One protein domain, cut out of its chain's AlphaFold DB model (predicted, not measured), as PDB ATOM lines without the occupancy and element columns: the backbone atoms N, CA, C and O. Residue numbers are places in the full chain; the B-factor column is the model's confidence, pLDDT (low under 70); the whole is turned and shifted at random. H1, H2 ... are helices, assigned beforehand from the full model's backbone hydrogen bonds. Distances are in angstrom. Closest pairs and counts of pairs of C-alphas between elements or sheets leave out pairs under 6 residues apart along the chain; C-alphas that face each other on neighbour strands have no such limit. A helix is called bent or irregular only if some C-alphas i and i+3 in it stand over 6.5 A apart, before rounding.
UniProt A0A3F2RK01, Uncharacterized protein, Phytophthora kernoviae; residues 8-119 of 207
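What this domain is: This is residues 8 to 119 of the 207 residues of an uncharacterized protein of Phytophthora kernoviae (UniProt A0A3F2RK01). One long straight helix, H5, makes the long axis of this domain, and H2 runs side by side with the part of it around residues 94 to 106; H3 folds back steeply from the last part of H2, while H4 comes near H2 and H3 and the short H1 lies near the beginning of H5. The last residues of H5, 111 to 119, stick out from the body at one end, and a long loop with no named element, residues 49 to 60, swings out between H3 and H4; residues 55 to 61, of which 61 belongs to H4, stick out there. The printed part has 112 residues with five named helices, H1 to H5 in order along the chain, and no named strand; the class is all helix. The whole is only just loose, close to compact, with a radius of gyration of the C-alphas of 16.0 A, and its elongated outline spans 57 by 32 by 25 A.

How they stand to each other: H5, residues 84 to 119, touches one helix, H2, residues 15 to 32, and does so with residues 94 to 106 alone. Their closest C-alphas are those of Cys 26 and Lys 99, 6.0 A apart. The two run the same way at a shallow tilt of 34 degrees, only just short of steep. H2 also touches H3, residues 35 to 48, with residues 25 to 29 of H2 and 35 to 41 of H3 alone. The closest C-alphas there are those of Phe 29 and Ala 37, 5.3 A apart, and the two helices run opposite ways at a steep tilt of 56 degrees. H3 and H5 are close but not clearly touching; their closest C-alphas, of Lys 48 and Val 92, are 7.7 A apart. H4, residues 61 to 72, touches no helix. It is close to but not clearly touching H3, with the C-alphas of Ile 40 and Val 70 closest at 7.2 A, and stands in the same relation to H2, with those of Arg 18 and Phe 72 closest at 7.2 A. H4 and H5 are apart. H1, residues 8 to 13, meets H2 only through their link. H1 and H5 are close but not clearly touching, with the C-alphas of Cys 8 and Ile 86 closest at 7.2 A, while H1 and H3 are apart. In H1, H2 and H4 every O i to N i+4 pair is within hydrogen-bond range; in H3 it is 9 of 10 and in H5 30 of 32.

Where its parts are: H5 measures 50.4 A from C-alpha 84 at (145.255, 162.420, 135.810) to C-alpha 119 at (159.470, 120.549, 111.573). It is neither bent nor irregular, but only just: C-alphas 89 and 92 are 6.3 A apart. H2, from Gln 15 to Asp 32, is 24.9 A long, and H3, from Glu 35 to Lys 48, is 20.4 A long. H4 runs 16.8 A from Gln 61 to Phe 72. H1 runs 8.7 A from C-alpha 8 at (141.265, 165.437, 127.166) to Ala 13.

The domain as a whole: The two C-alphas farthest apart are those of Pro 81 and Asp 119, at 57.5 A. Without residues 55 to 61 and 111 to 119, which stand free, the body has 96 residues and spans 44 by 25 by 24 A. The printed part has no cut. The links from H1 to H2 and from H2 to H3 are tight; those from H3 to H4, 12 residues, and from H4 to H5, 11 residues, are long. Mean pLDDT of the printed part is 83.2, and residues 50 to 62, of which 61 and 62 belong to H4, are under 70.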
ATOM      1  N   CYS A   8     141.912 166.693 126.771       80.06
ATOM      2  CA  CYS A   8     141.265 165.437 127.166       80.06
ATOM      3  C   CYS A   8     140.016 165.106 126.331       80.06
ATOM      4  O   CYS A   8     139.896 163.978 125.865       80.06
ATOM      5  N   GLU A   9     139.137 166.078 126.074       80.38
ATOM      6  CA  GLU A   9     137.922 165.869 125.266       80.38
ATOM      7  C   GLU A   9     138.251 165.550 123.800       80.38
ATOM      8  O   GLU A   9     137.686 164.631 123.210       80.38
ATOM      9  N   ALA A  10     139.229 166.254 123.219       81.25
ATOM     10  CA  ALA A  10     139.697 165.988 121.861       81.25
ATOM     11  C   ALA A  10     140.376 164.611 121.740       81.25
ATOM     12  O   ALA A  10     140.254 163.937 120.716       81.25
ATOM     13  N   LEU A  11     141.080 164.170 122.785       81.50
ATOM     14  CA  LEU A  11     141.687 162.840 122.848       81.50
ATOM     15  C   LEU A  11     140.629 161.736 122.971       81.50
ATOM     16  O   LEU A  11     140.804 160.669 122.373       81.50
ATOM     17  N   GLU A  12     139.546 161.971 123.712       81.69
ATOM     18  CA  GLU A  12     138.405 161.050 123.776       81.69
ATOM     19  C   GLU A  12     137.684 160.965 122.425       81.69
ATOM     20  O   GLU A  12     137.478 159.864 121.919       81.69
ATOM     21  N   ALA A  13     137.403 162.098 121.776       84.69
ATOM     22  CA  ALA A  13     136.763 162.123 120.458       84.69
ATOM     23  C   ALA A  13     137.578 161.378 119.382       84.69
ATOM     24  O   ALA A  13     137.015 160.713 118.517       84.69
ATOM     25  N   ASN A  14     138.911 161.438 119.461       87.50
ATOM     26  CA  ASN A  14     139.819 160.797 118.504       87.50
ATOM     27  C   ASN A  14     140.306 159.403 118.941       87.50
ATOM     28  O   ASN A  14     141.287 158.894 118.397       87.50
ATOM     29  N   GLN A  15     139.670 158.771 119.933       87.62
ATOM     30  CA  GLN A  15     140.153 157.518 120.525       87.62
ATOM     31  C   GLN A  15     140.402 156.408 119.491       87.62
ATOM     32  O   GLN A  15     141.433 155.738 119.556       87.62
ATOM     33  N   GLU A  16     139.499 156.212 118.528       90.94
ATOM     34  CA  GLU A  16     139.635 155.143 117.532       90.94
ATOM     35  C   GLU A  16     140.787 155.389 116.548       90.94
ATOM     36  O   GLU A  16     141.581 154.480 116.298       90.94
ATOM     37  N   ALA A  17     140.933 156.621 116.055       93.00
ATOM     38  CA  ALA A  17     142.032 156.996 115.168       93.00
ATOM     39  C   ALA A  17     143.392 156.822 115.862       93.00
ATOM     40  O   ALA A  17     144.321 156.254 115.292       93.00
ATOM     41  N   ARG A  18     143.491 157.226 117.136       93.00
ATOM     42  CA  ARG A  18     144.700 157.032 117.951       93.00
ATOM     43  C   ARG A  18     144.998 155.556 118.182       93.00
ATOM     44  O   ARG A  18     146.148 155.147 118.072       93.00
ATOM     45  N   ARG A  19     143.967 154.747 118.447       93.50
ATOM     46  CA  ARG A  19     144.094 153.290 118.593       93.50
ATOM     47  C   ARG A  19     144.673 152.651 117.330       93.50
ATOM     48  O   ARG A  19     145.550 151.796 117.431       93.50
ATOM     49  N   LEU A  20     144.187 153.056 116.156       95.25
ATOM     50  CA  LEU A  20     144.657 152.540 114.873       95.25
ATOM     51  C   LEU A  20     146.104 152.966 114.595       95.25
ATOM     52  O   LEU A  20     146.938 152.108 114.319       95.25
ATOM     53  N   GLN A  21     146.408 154.254 114.772       95.56
ATOM     54  CA  GLN A  21     147.760 154.790 114.597       95.56
ATOM     55  C   GLN A  21     148.766 154.113 115.534       95.56
ATOM     56  O   GLN A  21     149.881 153.780 115.143       95.56
ATOM     57  N   TRP A  22     148.368 153.880 116.785       96.81
ATOM     58  CA  TRP A  22     149.205 153.204 117.766       96.81
ATOM     59  C   TRP A  22     149.445 151.736 117.420       96.81
ATOM     60  O   TRP A  22     150.558 151.235 117.575       96.81
ATOM     61  N   LYS A  23     148.412 151.045 116.926       96.81
ATOM     62  CA  LYS A  23     148.536 149.671 116.441       96.81
ATOM     63  C   LYS A  23     149.544 149.589 115.296       96.81
ATOM     64  O   LYS A  23     150.413 148.728 115.340       96.81
ATOM     65  N   GLU A  24     149.441 150.485 114.317       96.75
ATOM     66  CA  GLU A  24     150.365 150.557 113.182       96.75
ATOM     67  C   GLU A  24     151.805 150.807 113.639       96.75
ATOM     68  O   GLU A  24     152.705 150.065 113.252       96.75
ATOM     69  N   LEU A  25     152.012 151.764 114.546       96.31
ATOM     70  CA  LEU A  25     153.327 152.057 115.118       96.31
ATOM     71  C   LEU A  25     153.912 150.844 115.859       96.31
ATOM     72  O   LEU A  25     155.078 150.497 115.680       96.31
ATOM     73  N   CYS A  26     153.098 150.145 116.656       96.19
ATOM     74  CA  CYS A  26     153.527 148.908 117.308       96.19
ATOM     75  C   CYS A  26     153.896 147.827 116.284       96.19
ATOM     76  O   CYS A  26     154.859 147.095 116.496       96.19
ATOM     77  N   THR A  27     153.145 147.709 115.184       96.12
ATOM     78  CA  THR A  27     153.453 146.761 114.109       96.12
ATOM     79  C   THR A  27     154.788 147.099 113.450       96.12
ATOM     80  O   THR A  27     155.638 146.217 113.386       96.12
ATOM     81  N   GLN A  28     155.019 148.359 113.075       95.56
ATOM     82  CA  GLN A  28     156.291 148.823 112.501       95.56
ATOM     83  C   GLN A  28     157.481 148.506 113.416       95.56
ATOM     84  O   GLN A  28     158.526 148.044 112.965       95.56
ATOM     85  N   PHE A  29     157.317 148.676 114.729       95.88
ATOM     86  CA  PHE A  29     158.360 148.305 115.681       95.88
ATOM     87  C   PHE A  29     158.595 146.788 115.754       95.88
ATOM     88  O   PHE A  29     159.720 146.331 115.571       95.88
ATOM     89  N   TYR A  30     157.559 145.993 116.047       94.31
ATOM     90  CA  TYR A  30     157.739 144.560 116.306       94.31
ATOM     91  C   TYR A  30     158.083 143.760 115.044       94.31
ATOM     92  O   TYR A  30     158.856 142.809 115.127       94.31
ATOM     93  N   TYR A  31     157.505 144.118 113.896       94.62
ATOM     94  CA  TYR A  31     157.612 143.347 112.657       94.62
ATOM     95  C   TYR A  31     158.716 143.877 111.742       94.62
ATOM     96  O   TYR A  31     159.473 143.073 111.199       94.62
ATOM     97  N   ASP A  32     158.848 145.202 111.631       94.62
ATOM     98  CA  ASP A  32     159.753 145.840 110.666       94.62
ATOM     99  C   ASP A  32     161.035 146.400 111.311       94.62
ATOM    100  O   ASP A  32     161.948 146.813 110.600       94.62
ATOM    101  N   GLN A  33     161.134 146.377 112.648       91.31
ATOM    102  CA  GLN A  33     162.262 146.920 113.423       91.31
ATOM    103  C   GLN A  33     162.511 148.419 113.162       91.31
ATOM    104  O   GLN A  33     163.653 148.875 113.131       91.31
ATOM    105  N   ASP A  34     161.441 149.203 112.984       90.44
ATOM    106  CA  ASP A  34     161.550 150.647 112.747       90.44
ATOM    107  C   ASP A  34     162.025 151.406 114.008       90.44
ATOM    108  O   ASP A  34     161.334 151.484 115.032       90.44
ATOM    109  N   GLU A  35     163.207 152.022 113.918       87.56
ATOM    110  CA  GLU A  35     163.823 152.831 114.978       87.56
ATOM    111  C   GLU A  35     163.009 154.086 115.351       87.56
ATOM    112  O   GLU A  35     163.018 154.528 116.505       87.56
ATOM    113  N   LYS A  36     162.254 154.668 114.411       87.44
ATOM    114  CA  LYS A  36     161.373 155.809 114.702       87.44
ATOM    115  C   LYS A  36     160.185 155.376 115.553       87.44
ATOM    116  O   LYS A  36     159.832 156.068 116.510       87.44
ATOM    117  N   ALA A  37     159.600 154.221 115.238       90.19
ATOM    118  CA  ALA A  37     158.532 153.631 116.038       90.19
ATOM    119  C   ALA A  37     159.039 153.262 117.443       90.19
ATOM    120  O   ALA A  37     158.376 153.562 118.440       90.19
ATOM    121  N   LYS A  38     160.259 152.713 117.537       90.25
ATOM    122  CA  LYS A  38     160.931 152.437 118.815       90.25
ATOM    123  C   LYS A  38     161.047 153.688 119.688       90.25
ATOM    124  O   LYS A  38     160.669 153.645 120.853       90.25
ATOM    125  N   ARG A  39     161.488 154.822 119.130       90.19
ATOM    126  CA  ARG A  39     161.623 156.092 119.875       90.19
ATOM    127  C   ARG A  39     160.308 156.535 120.533       90.19
ATOM    128  O   ARG A  39     160.316 157.007 121.668       90.19
ATOM    129  N   ILE A  40     159.178 156.394 119.839       90.94
ATOM    130  CA  ILE A  40     157.855 156.749 120.382       90.94
ATOM    131  C   ILE A  40     157.418 155.746 121.464       90.94
ATOM    132  O   ILE A  40     156.858 156.149 122.483       90.94
ATOM    133  N   LEU A  41     157.683 154.451 121.268       91.56
ATOM    134  CA  LEU A  41     157.409 153.411 122.266       91.56
ATOM    135  C   LEU A  41     158.227 153.611 123.545       91.56
ATOM    136  O   LEU A  41     157.662 153.526 124.632       91.56
ATOM    137  N   ASP A  42     159.509 153.943 123.423       90.00
ATOM    138  CA  ASP A  42     160.380 154.247 124.560       90.00
ATOM    139  C   ASP A  42     159.845 155.465 125.338       90.00
ATOM    140  O   ASP A  42     159.744 155.426 126.565       90.00
ATOM    141  N   TYR A  43     159.398 156.514 124.632       88.88
ATOM    142  CA  TYR A  43     158.736 157.664 125.257       88.88
ATOM    143  C   TYR A  43     157.440 157.261 125.980       88.88
ATOM    144  O   TYR A  43     157.193 157.694 127.104       88.88
ATOM    145  N   PHE A  44     156.615 156.405 125.370       90.62
ATOM    146  CA  PHE A  44     155.408 155.876 126.007       90.62
ATOM    147  C   PHE A  44     155.721 155.087 127.285       90.62
ATOM    148  O   PHE A  44     155.045 155.291 128.291       90.62
ATOM    149  N   GLU A  45     156.734 154.219 127.290       89.44
ATOM    150  CA  GLU A  45     157.123 153.496 128.507       89.44
ATOM    151  C   GLU A  45     157.616 154.455 129.594       89.44
ATOM    152  O   GLU A  45     157.154 154.358 130.731       89.44
ATOM    153  N   ALA A  46     158.441 155.448 129.244       84.75
ATOM    154  CA  ALA A  46     158.896 156.475 130.183       84.75
ATOM    155  C   ALA A  46     157.723 157.246 130.820       84.75
ATOM    156  O   ALA A  46     157.728 157.517 132.020       84.75
ATOM    157  N   THR A  47     156.655 157.521 130.056       82.94
ATOM    158  CA  THR A  47     155.477 158.240 130.583       82.94
ATOM    159  C   THR A  47     154.736 157.500 131.702       82.94
ATOM    160  O   THR A  47     153.991 158.135 132.451       82.94
ATOM    161  N   LYS A  48     154.938 156.181 131.846       82.38
ATOM    162  CA  LYS A  48     154.312 155.354 132.892       82.38
ATOM    163  C   LYS A  48     155.051 155.389 134.224       82.38
ATOM    164  O   LYS A  48     154.424 155.163 135.252       82.38
ATOM    165  N   VAL A  49     156.364 155.612 134.199       75.69
ATOM    166  CA  VAL A  49     157.244 155.470 135.376       75.69
ATOM    167  C   VAL A  49     157.416 156.802 136.118       75.69
ATOM    168  O   VAL A  49     158.139 156.881 137.101       75.69
ATOM    169  N   ASP A  50     156.759 157.871 135.654       62.94
ATOM    170  CA  ASP A  50     156.970 159.252 136.116       62.94
ATOM    171  C   ASP A  50     158.429 159.733 136.033       62.94
ATOM    172  O   ASP A  50     158.758 160.819 136.511       62.94
ATOM    173  N   GLU A  51     159.290 158.977 135.348       52.34
ATOM    174  CA  GLU A  51     160.630 159.395 134.981       52.34
ATOM    175  C   GLU A  51     160.506 160.521 133.954       52.34
ATOM    176  O   GLU A  51     160.157 160.331 132.786       52.34
ATOM    177  N   ILE A  52     160.746 161.746 134.418       52.69
ATOM    178  CA  ILE A  52     160.953 162.872 133.523       52.69
ATOM    179  C   ILE A  52     162.317 162.656 132.863       52.69
ATOM    180  O   ILE A  52     163.306 162.434 133.558       52.69
ATOM    181  N   ILE A  53     162.333 162.858 131.545       47.53
ATOM    182  CA  ILE A  53     163.454 163.245 130.672       47.53
ATOM    183  C   ILE A  53     163.753 162.183 129.603       47.53
ATOM    184  O   ILE A  53     164.525 161.252 129.799       47.53
ATOM    185  N   ILE A  54     163.275 162.458 128.389       42.75
ATOM    186  CA  ILE A  54     164.152 162.365 127.222       42.75
ATOM    187  C   ILE A  54     164.364 163.806 126.770       42.75
ATOM    188  O   ILE A  54     163.511 164.401 126.114       42.75
ATOM    189  N   SER A  55     165.480 164.401 127.197       39.47
ATOM    190  CA  SER A  55     166.040 165.570 126.534       39.47
ATOM    191  C   SER A  55     166.190 165.203 125.066       39.47
ATOM    192  O   SER A  55     166.896 164.251 124.746       39.47
ATOM    193  N   THR A  56     165.522 165.926 124.181       39.91
ATOM    194  CA  THR A  56     165.836 165.883 122.758       39.91
ATOM    195  C   THR A  56     166.936 166.906 122.493       39.91
ATOM    196  O   THR A  56     166.669 168.110 122.561       39.91
ATOM    197  N   PRO A  57     168.192 166.489 122.245       42.28
ATOM    198  CA  PRO A  57     169.054 167.285 121.403       42.28
ATOM    199  C   PRO A  57     168.574 167.144 119.949       42.28
ATOM    200  O   PRO A  57     168.164 166.068 119.520       42.28
ATOM    201  N   ASP A  58     168.678 168.263 119.242       40.78
ATOM    202  CA  ASP A  58     168.611 168.452 117.789       40.78
ATOM    203  C   ASP A  58     167.267 168.833 117.146       40.78
ATOM    204  O   ASP A  58     166.413 168.040 116.763       40.78
ATOM    205  N   LYS A  59     167.166 170.154 116.939       44.31
ATOM    206  CA  LYS A  59     166.213 170.854 116.080       44.31
ATOM    207  C   LYS A  59     166.365 170.412 114.616       44.31
ATOM    208  O   LYS A  59     166.929 171.149 113.819       44.31
ATOM    209  N   ASP A  60     165.797 169.267 114.264       57.81
ATOM    210  CA  ASP A  60     165.588 168.838 112.878       57.81
ATOM    211  C   ASP A  60     164.126 168.427 112.640       57.81
ATOM    212  O   ASP A  60     163.380 168.127 113.570       57.81
ATOM    213  N   GLN A  61     163.681 168.397 111.377       56.66
ATOM    214  CA  GLN A  61     162.297 168.064 110.972       56.66
ATOM    215  C   GLN A  61     161.759 166.745 111.572       56.66
ATOM    216  O   GLN A  61     160.547 166.580 111.726       56.66
ATOM    217  N   ASN A  62     162.653 165.825 111.940       63.41
ATOM    218  CA  ASN A  62     162.337 164.549 112.584       63.41
ATOM    219  C   ASN A  62     161.728 164.743 113.993       63.41
ATOM    220  O   ASN A  62     160.848 163.987 114.405       63.41
ATOM    221  N   ASP A  63     162.120 165.803 114.700       73.12
ATOM    222  CA  ASP A  63     161.599 166.144 116.028       73.12
ATOM    223  C   ASP A  63     160.205 166.777 115.973       73.12
ATOM    224  O   ASP A  63     159.406 166.608 116.899       73.12
ATOM    225  N   ALA A  64     159.867 167.441 114.862       79.50
ATOM    226  CA  ALA A  64     158.523 167.962 114.633       79.50
ATOM    227  C   ALA A  64     157.508 166.823 114.440       79.50
ATOM    228  O   ALA A  64     156.451 166.838 115.066       79.50
ATOM    229  N   GLN A  65     157.848 165.807 113.636       82.75
ATOM    230  CA  GLN A  65     157.000 164.624 113.440       82.75
ATOM    231  C   GLN A  65     156.838 163.820 114.735       82.75
ATOM    232  O   GLN A  65     155.725 163.433 115.087       82.75
ATOM    233  N   PHE A  66     157.932 163.627 115.481       85.88
ATOM    234  CA  PHE A  66     157.901 162.992 116.798       85.88
ATOM    235  C   PHE A  66     156.963 163.736 117.757       85.88
ATOM    236  O   PHE A  66     156.070 163.133 118.350       85.88
ATOM    237  N   SER A  67     157.113 165.058 117.861       84.81
ATOM    238  CA  SER A  67     156.295 165.892 118.746       84.81
ATOM    239  C   SER A  67     154.813 165.873 118.364       84.81
ATOM    240  O   SER A  67     153.956 165.758 119.239       84.81
ATOM    241  N   GLN A  68     154.504 165.917 117.064       86.75
ATOM    242  CA  GLN A  68     153.136 165.805 116.555       86.75
ATOM    243  C   GLN A  68     152.504 164.455 116.907       86.75
ATOM    244  O   GLN A  68     151.363 164.420 117.360       86.75
ATOM    245  N   LEU A  69     153.242 163.352 116.751       88.44
ATOM    246  CA  LEU A  69     152.771 162.011 117.109       88.44
ATOM    247  C   LEU A  69     152.564 161.857 118.618       88.44
ATOM    248  O   LEU A  69     151.536 161.338 119.041       88.44
ATOM    249  N   VAL A  70     153.498 162.346 119.434       88.88
ATOM    250  CA  VAL A  70     153.392 162.346 120.903       88.88
ATOM    251  C   VAL A  70     152.151 163.113 121.367       88.88
ATOM    252  O   VAL A  70     151.409 162.632 122.229       88.88
ATOM    253  N   GLN A  71     151.899 164.281 120.772       87.19
ATOM    254  CA  GLN A  71     150.709 165.077 121.049       87.19
ATOM    255  C   GLN A  71     149.439 164.360 120.579       87.19
ATOM    256  O   GLN A  71     148.499 164.211 121.356       87.19
ATOM    257  N   PHE A  72     149.418 163.871 119.335       89.62
ATOM    258  CA  PHE A  72     148.268 163.176 118.761       89.62
ATOM    259  C   PHE A  72     147.886 161.943 119.576       89.62
ATOM    260  O   PHE A  72     146.714 161.745 119.861       89.62
ATOM    261  N   LEU A  73     148.862 161.144 120.015       89.88
ATOM    262  CA  LEU A  73     148.643 159.965 120.854       89.88
ATOM    263  C   LEU A  73     148.241 160.321 122.296       89.88
ATOM    264  O   LEU A  73     147.804 159.444 123.044       89.88
ATOM    265  N   GLY A  74     148.319 161.593 122.689       87.44
ATOM    266  CA  GLY A  74     147.963 162.055 124.028       87.44
ATOM    267  C   GLY A  74     148.948 161.591 125.095       87.44
ATOM    268  O   GLY A  74     148.538 161.315 126.218       87.44
ATOM    269  N   LEU A  75     150.231 161.454 124.744       87.12
ATOM    270  CA  LEU A  75     151.290 161.007 125.658       87.12
ATOM    271  C   LEU A  75     151.816 162.138 126.559       87.12
ATOM    272  O   LEU A  75     152.654 161.909 127.427       87.12
ATOM    273  N   GLN A  76     151.325 163.364 126.372       83.81
ATOM    274  CA  GLN A  76     151.591 164.493 127.259       83.81
ATOM    275  C   GLN A  76     150.538 164.548 128.366       83.81
ATOM    276  O   GLN A  76     149.335 164.495 128.104       83.81
ATOM    277  N   LYS A  77     150.994 164.664 129.616       78.38
ATOM    278  CA  LYS A  77     150.104 164.742 130.776       78.38
ATOM    279  C   LYS A  77     149.327 166.056 130.756       78.38
ATOM    280  O   LYS A  77     149.905 167.129 130.599       78.38
ATOM    281  N   CYS A  78     148.017 165.971 130.973       78.69
ATOM    282  CA  CYS A  78     147.213 167.155 131.237       78.69
ATOM    283  C   CYS A  78     147.535 167.671 132.646       78.69
ATOM    284  O   CYS A  78     147.447 166.918 133.615       78.69
ATOM    285  N   MET A  79     147.892 168.952 132.762       76.88
ATOM    286  CA  MET A  79     148.268 169.581 134.037       76.88
ATOM    287  C   MET A  79     147.054 170.036 134.865       76.88
ATOM    288  O   MET A  79     147.222 170.585 135.952       76.88
ATOM    289  N   LEU A  80     145.830 169.823 134.366       79.44
ATOM    290  CA  LEU A  80     144.616 170.161 135.101       79.44
ATOM    291  C   LEU A  80     144.376 169.169 136.253       79.44
ATOM    292  O   LEU A  80     144.337 167.954 136.019       79.44
ATOM    293  N   PRO A  81     144.173 169.659 137.491       75.50
ATOM    294  CA  PRO A  81     143.828 168.809 138.626       75.50
ATOM    295  C   PRO A  81     142.587 167.953 138.335       75.50
ATOM    296  O   PRO A  81     141.595 168.451 137.810       75.50
ATOM    297  N   GLY A  82     142.645 166.659 138.662       75.00
ATOM    298  CA  GLY A  82     141.553 165.703 138.421       75.00
ATOM    299  C   GLY A  82     141.539 165.051 137.030       75.00
ATOM    300  O   GLY A  82     140.806 164.093 136.823       75.00
ATOM    301  N   HIS A  83     142.381 165.491 136.086       78.06
ATOM    302  CA  HIS A  83     142.476 164.885 134.745       78.06
ATOM    303  C   HIS A  83     143.534 163.769 134.651       78.06
ATOM    304  O   HIS A  83     143.711 163.161 133.594       78.06
ATOM    305  N   GLN A  84     144.235 163.473 135.750       74.44
ATOM    306  CA  GLN A  84     145.255 162.420 135.810       74.44
ATOM    307  C   GLN A  84     144.660 161.035 135.530       74.44
ATOM    308  O   GLN A  84     145.242 160.259 134.772       74.44
ATOM    309  N   ASP A  85     143.463 160.759 136.052       76.38
ATOM    310  CA  ASP A  85     142.772 159.491 135.813       76.38
ATOM    311  C   ASP A  85     142.430 159.295 134.332       76.38
ATOM    312  O   ASP A  85     142.560 158.194 133.805       76.38
ATOM    313  N   ILE A  86     142.076 160.366 133.616       76.44
ATOM    314  CA  ILE A  86     141.809 160.305 132.172       76.44
ATOM    315  C   ILE A  86     143.082 159.902 131.415       76.44
ATOM    316  O   ILE A  86     143.038 159.064 130.513       76.44
ATOM    317  N   PHE A  87     144.235 160.450 131.801       79.50
ATOM    318  CA  PHE A  87     145.513 160.101 131.190       79.50
ATOM    319  C   PHE A  87     145.906 158.643 131.471       79.50
ATOM    320  O   PHE A  87     146.087 157.868 130.532       79.50
ATOM    321  N   TYR A  88     145.998 158.235 132.739       79.38
ATOM    322  CA  TYR A  88     146.480 156.892 133.076       79.38
ATOM    323  C   TYR A  88     145.439 155.807 132.802       79.38
ATOM    324  O   TYR A  88     145.752 154.810 132.153       79.38
ATOM    325  N   GLN A  89     144.203 155.984 133.274       79.81
ATOM    326  CA  GLN A  89     143.192 154.931 133.205       79.81
ATOM    327  C   GLN A  89     142.580 154.804 131.816       79.81
ATOM    328  O   GLN A  89     142.335 153.693 131.366       79.81
ATOM    329  N   LYS A  90     142.334 155.911 131.105       82.88
ATOM    330  CA  LYS A  90     141.726 155.817 129.769       82.88
ATOM    331  C   LYS A  90     142.772 155.742 128.671       82.88
ATOM    332  O   LYS A  90     142.675 154.874 127.806       82.88
ATOM    333  N   ASN A  91     143.759 156.638 128.678       87.19
ATOM    334  CA  ASN A  91     144.692 156.712 127.561       87.19
ATOM    335  C   ASN A  91     145.794 155.648 127.627       87.19
ATOM    336  O   ASN A  91     145.893 154.804 126.738       87.19
ATOM    337  N   VAL A  92     146.600 155.657 128.692       89.00
ATOM    338  CA  VAL A  92     147.756 154.758 128.820       89.00
ATOM    339  C   VAL A  92     147.325 153.292 128.814       89.00
ATOM    340  O   VAL A  92     147.932 152.497 128.100       89.00
ATOM    341  N   GLN A  93     146.254 152.927 129.529       90.25
ATOM    342  CA  GLN A  93     145.739 151.550 129.514       90.25
ATOM    343  C   GLN A  93     145.270 151.107 128.123       90.25
ATOM    344  O   GLN A  93     145.552 149.980 127.718       90.25
ATOM    345  N   MET A  94     144.586 151.977 127.371       92.62
ATOM    346  CA  MET A  94     144.145 151.657 126.009       92.62
ATOM    347  C   MET A  94     145.341 151.388 125.091       92.62
ATOM    348  O   MET A  94     145.364 150.371 124.393       92.62
ATOM    349  N   LEU A  95     146.353 152.259 125.129       93.94
ATOM    350  CA  LEU A  95     147.574 152.089 124.342       93.94
ATOM    351  C   LEU A  95     148.344 150.829 124.770       93.94
ATOM    352  O   LEU A  95     148.811 150.068 123.921       93.94
ATOM    353  N   ASP A  96     148.436 150.546 126.071       94.56
ATOM    354  CA  ASP A  96     149.138 149.360 126.568       94.56
ATOM    355  C   ASP A  96     148.446 148.061 126.136       94.56
ATOM    356  O   ASP A  96     149.109 147.128 125.679       94.56
ATOM    357  N   LEU A  97     147.111 148.023 126.177       94.88
ATOM    358  CA  LEU A  97     146.319 146.884 125.717       94.88
ATOM    359  C   LEU A  97     146.572 146.583 124.236       94.88
ATOM    360  O   LEU A  97     146.836 145.435 123.876       94.88
ATOM    361  N   VAL A  98     146.557 147.606 123.380       96.12
ATOM    362  CA  VAL A  98     146.839 147.452 121.943       96.12
ATOM    363  C   VAL A  98     148.281 147.004 121.704       96.12
ATOM    364  O   VAL A  98     148.509 146.065 120.942       96.12
ATOM    365  N   LYS A  99     149.258 147.616 122.386       96.00
ATOM    366  CA  LYS A  99     150.673 147.223 122.292       96.00
ATOM    367  C   LYS A  99     150.853 145.749 122.658       96.00
ATOM    368  O   LYS A  99     151.536 145.016 121.945       96.00
ATOM    369  N   ASN A 100     150.226 145.300 123.746       95.00
ATOM    370  CA  ASN A 100     150.318 143.917 124.209       95.00
ATOM    371  C   ASN A 100     149.647 142.937 123.234       95.00
ATOM    372  O   ASN A 100     150.182 141.852 123.012       95.00
ATOM    373  N   GLN A 101     148.539 143.325 122.593       96.00
ATOM    374  CA  GLN A 101     147.914 142.530 121.529       96.00
ATOM    375  C   GLN A 101     148.836 142.359 120.316       96.00
ATOM    376  O   GLN A 101     149.018 141.238 119.841       96.00
ATOM    377  N   VAL A 102     149.454 143.444 119.833       95.75
ATOM    378  CA  VAL A 102     150.397 143.381 118.701       95.75
ATOM    379  C   VAL A 102     151.624 142.547 119.068       95.75
ATOM    380  O   VAL A 102     152.014 141.658 118.313       95.75
ATOM    381  N   ARG A 103     152.187 142.762 120.264       95.19
ATOM    382  CA  ARG A 103     153.313 141.977 120.787       95.19
ATOM    383  C   ARG A 103     152.984 140.485 120.852       95.19
ATOM    384  O   ARG A 103     153.813 139.667 120.466       95.19
ATOM    385  N   ALA A 104     151.800 140.121 121.345       92.62
ATOM    386  CA  ALA A 104     151.367 138.728 121.409       92.62
ATOM    387  C   ALA A 104     151.280 138.105 120.008       92.62
ATOM    388  O   ALA A 104     151.841 137.034 119.789       92.62
ATOM    389  N   GLY A 105     150.664 138.810 119.050       92.69
ATOM    390  CA  GLY A 105     150.590 138.374 117.653       92.69
ATOM    391  C   GLY A 105     151.967 138.148 117.024       92.69
ATOM    392  O   GLY A 105     152.184 137.125 116.372       92.69
ATOM    393  N   TYR A 106     152.918 139.045 117.293       93.75
ATOM    394  CA  TYR A 106     154.304 138.901 116.850       93.75
ATOM    395  C   TYR A 106     154.958 137.634 117.416       93.75
ATOM    396  O   TYR A 106     155.492 136.822 116.661       93.75
ATOM    397  N   HIS A 107     154.873 137.407 118.734       90.19
ATOM    398  CA  HIS A 107     155.464 136.212 119.356       90.19
ATOM    399  C   HIS A 107     154.826 134.919 118.849       90.19
ATOM    400  O   HIS A 107     155.540 133.940 118.643       90.19
ATOM    401  N   THR A 108     153.517 134.913 118.585       91.44
ATOM    402  CA  THR A 108     152.844 133.774 117.947       91.44
ATOM    403  C   THR A 108     153.386 133.517 116.542       91.44
ATOM    404  O   THR A 108     153.695 132.373 116.219       91.44
ATOM    405  N   GLN A 109     153.557 134.550 115.712       93.06
ATOM    406  CA  GLN A 109     154.130 134.379 114.375       93.06
ATOM    407  C   GLN A 109     155.568 133.855 114.435       93.06
ATOM    408  O   GLN A 109     155.898 132.903 113.732       93.06
ATOM    409  N   VAL A 110     156.415 134.439 115.287       92.00
ATOM    410  CA  VAL A 110     157.807 133.998 115.456       92.00
ATOM    411  C   VAL A 110     157.868 132.554 115.944       92.00
ATOM    412  O   VAL A 110     158.682 131.777 115.446       92.00
ATOM    413  N   ALA A 111     157.009 132.174 116.891       87.12
ATOM    414  CA  ALA A 111     156.911 130.795 117.351       87.12
ATOM    415  C   ALA A 111     156.523 129.861 116.199       87.12
ATOM    416  O   ALA A 111     157.219 128.878 115.968       87.12
ATOM    417  N   ASN A 112     155.482 130.196 115.433       88.75
ATOM    418  CA  ASN A 112     155.033 129.390 114.296       88.75
ATOM    419  C   ASN A 112     156.128 129.217 113.237       88.75
ATOM    420  O   ASN A 112     156.331 128.106 112.760       88.75
ATOM    421  N   LEU A 113     156.870 130.280 112.909       90.69
ATOM    422  CA  LEU A 113     157.996 130.210 111.973       90.69
ATOM    423  C   LEU A 113     159.098 129.276 112.484       90.69
ATOM    424  O   LEU A 113     159.568 128.419 111.745       90.69
ATOM    425  N   LYS A 114     159.473 129.394 113.763       85.00
ATOM    426  CA  LYS A 114     160.492 128.527 114.374       85.00
ATOM    427  C   LYS A 114     160.042 127.072 114.469       85.00
ATOM    428  O   LYS A 114     160.859 126.176 114.279       85.00
ATOM    429  N   TYR A 115     158.766 126.828 114.760       84.00
ATOM    430  CA  TYR A 115     158.204 125.478 114.760       84.00
ATOM    431  C   TYR A 115     158.163 124.885 113.353       84.00
ATOM    432  O   TYR A 115     158.518 123.724 113.202       84.00
ATOM    433  N   ALA A 116     157.802 125.669 112.335       82.19
ATOM    434  CA  ALA A 116     157.830 125.224 110.945       82.19
ATOM    435  C   ALA A 116     159.258 124.901 110.477       82.19
ATOM    436  O   ALA A 116     159.485 123.845 109.898       82.19
ATOM    437  N   GLU A 117     160.236 125.756 110.794       84.25
ATOM    438  CA  GLU A 117     161.650 125.496 110.496       84.25
ATOM    439  C   GLU A 117     162.158 124.236 111.215       84.25
ATOM    440  O   GLU A 117     162.890 123.426 110.644       84.25
ATOM    441  N   PHE A 118     161.768 124.056 112.479       77.12
ATOM    442  CA  PHE A 118     162.089 122.847 113.225       77.12
ATOM    443  C   PHE A 118     161.463 121.607 112.582       77.12
ATOM    444  O   PHE A 118     162.164 120.613 112.422       77.12
ATOM    445  N   ASP A 119     160.186 121.661 112.204       73.75
ATOM    446  CA  ASP A 119     159.470 120.549 111.573       73.75
ATOM    447  C   ASP A 119     160.078 120.180 110.215       73.75
ATOM    448  O   ASP A 119     160.319 119.007 109.945       73.75
TER     449      ASP A 119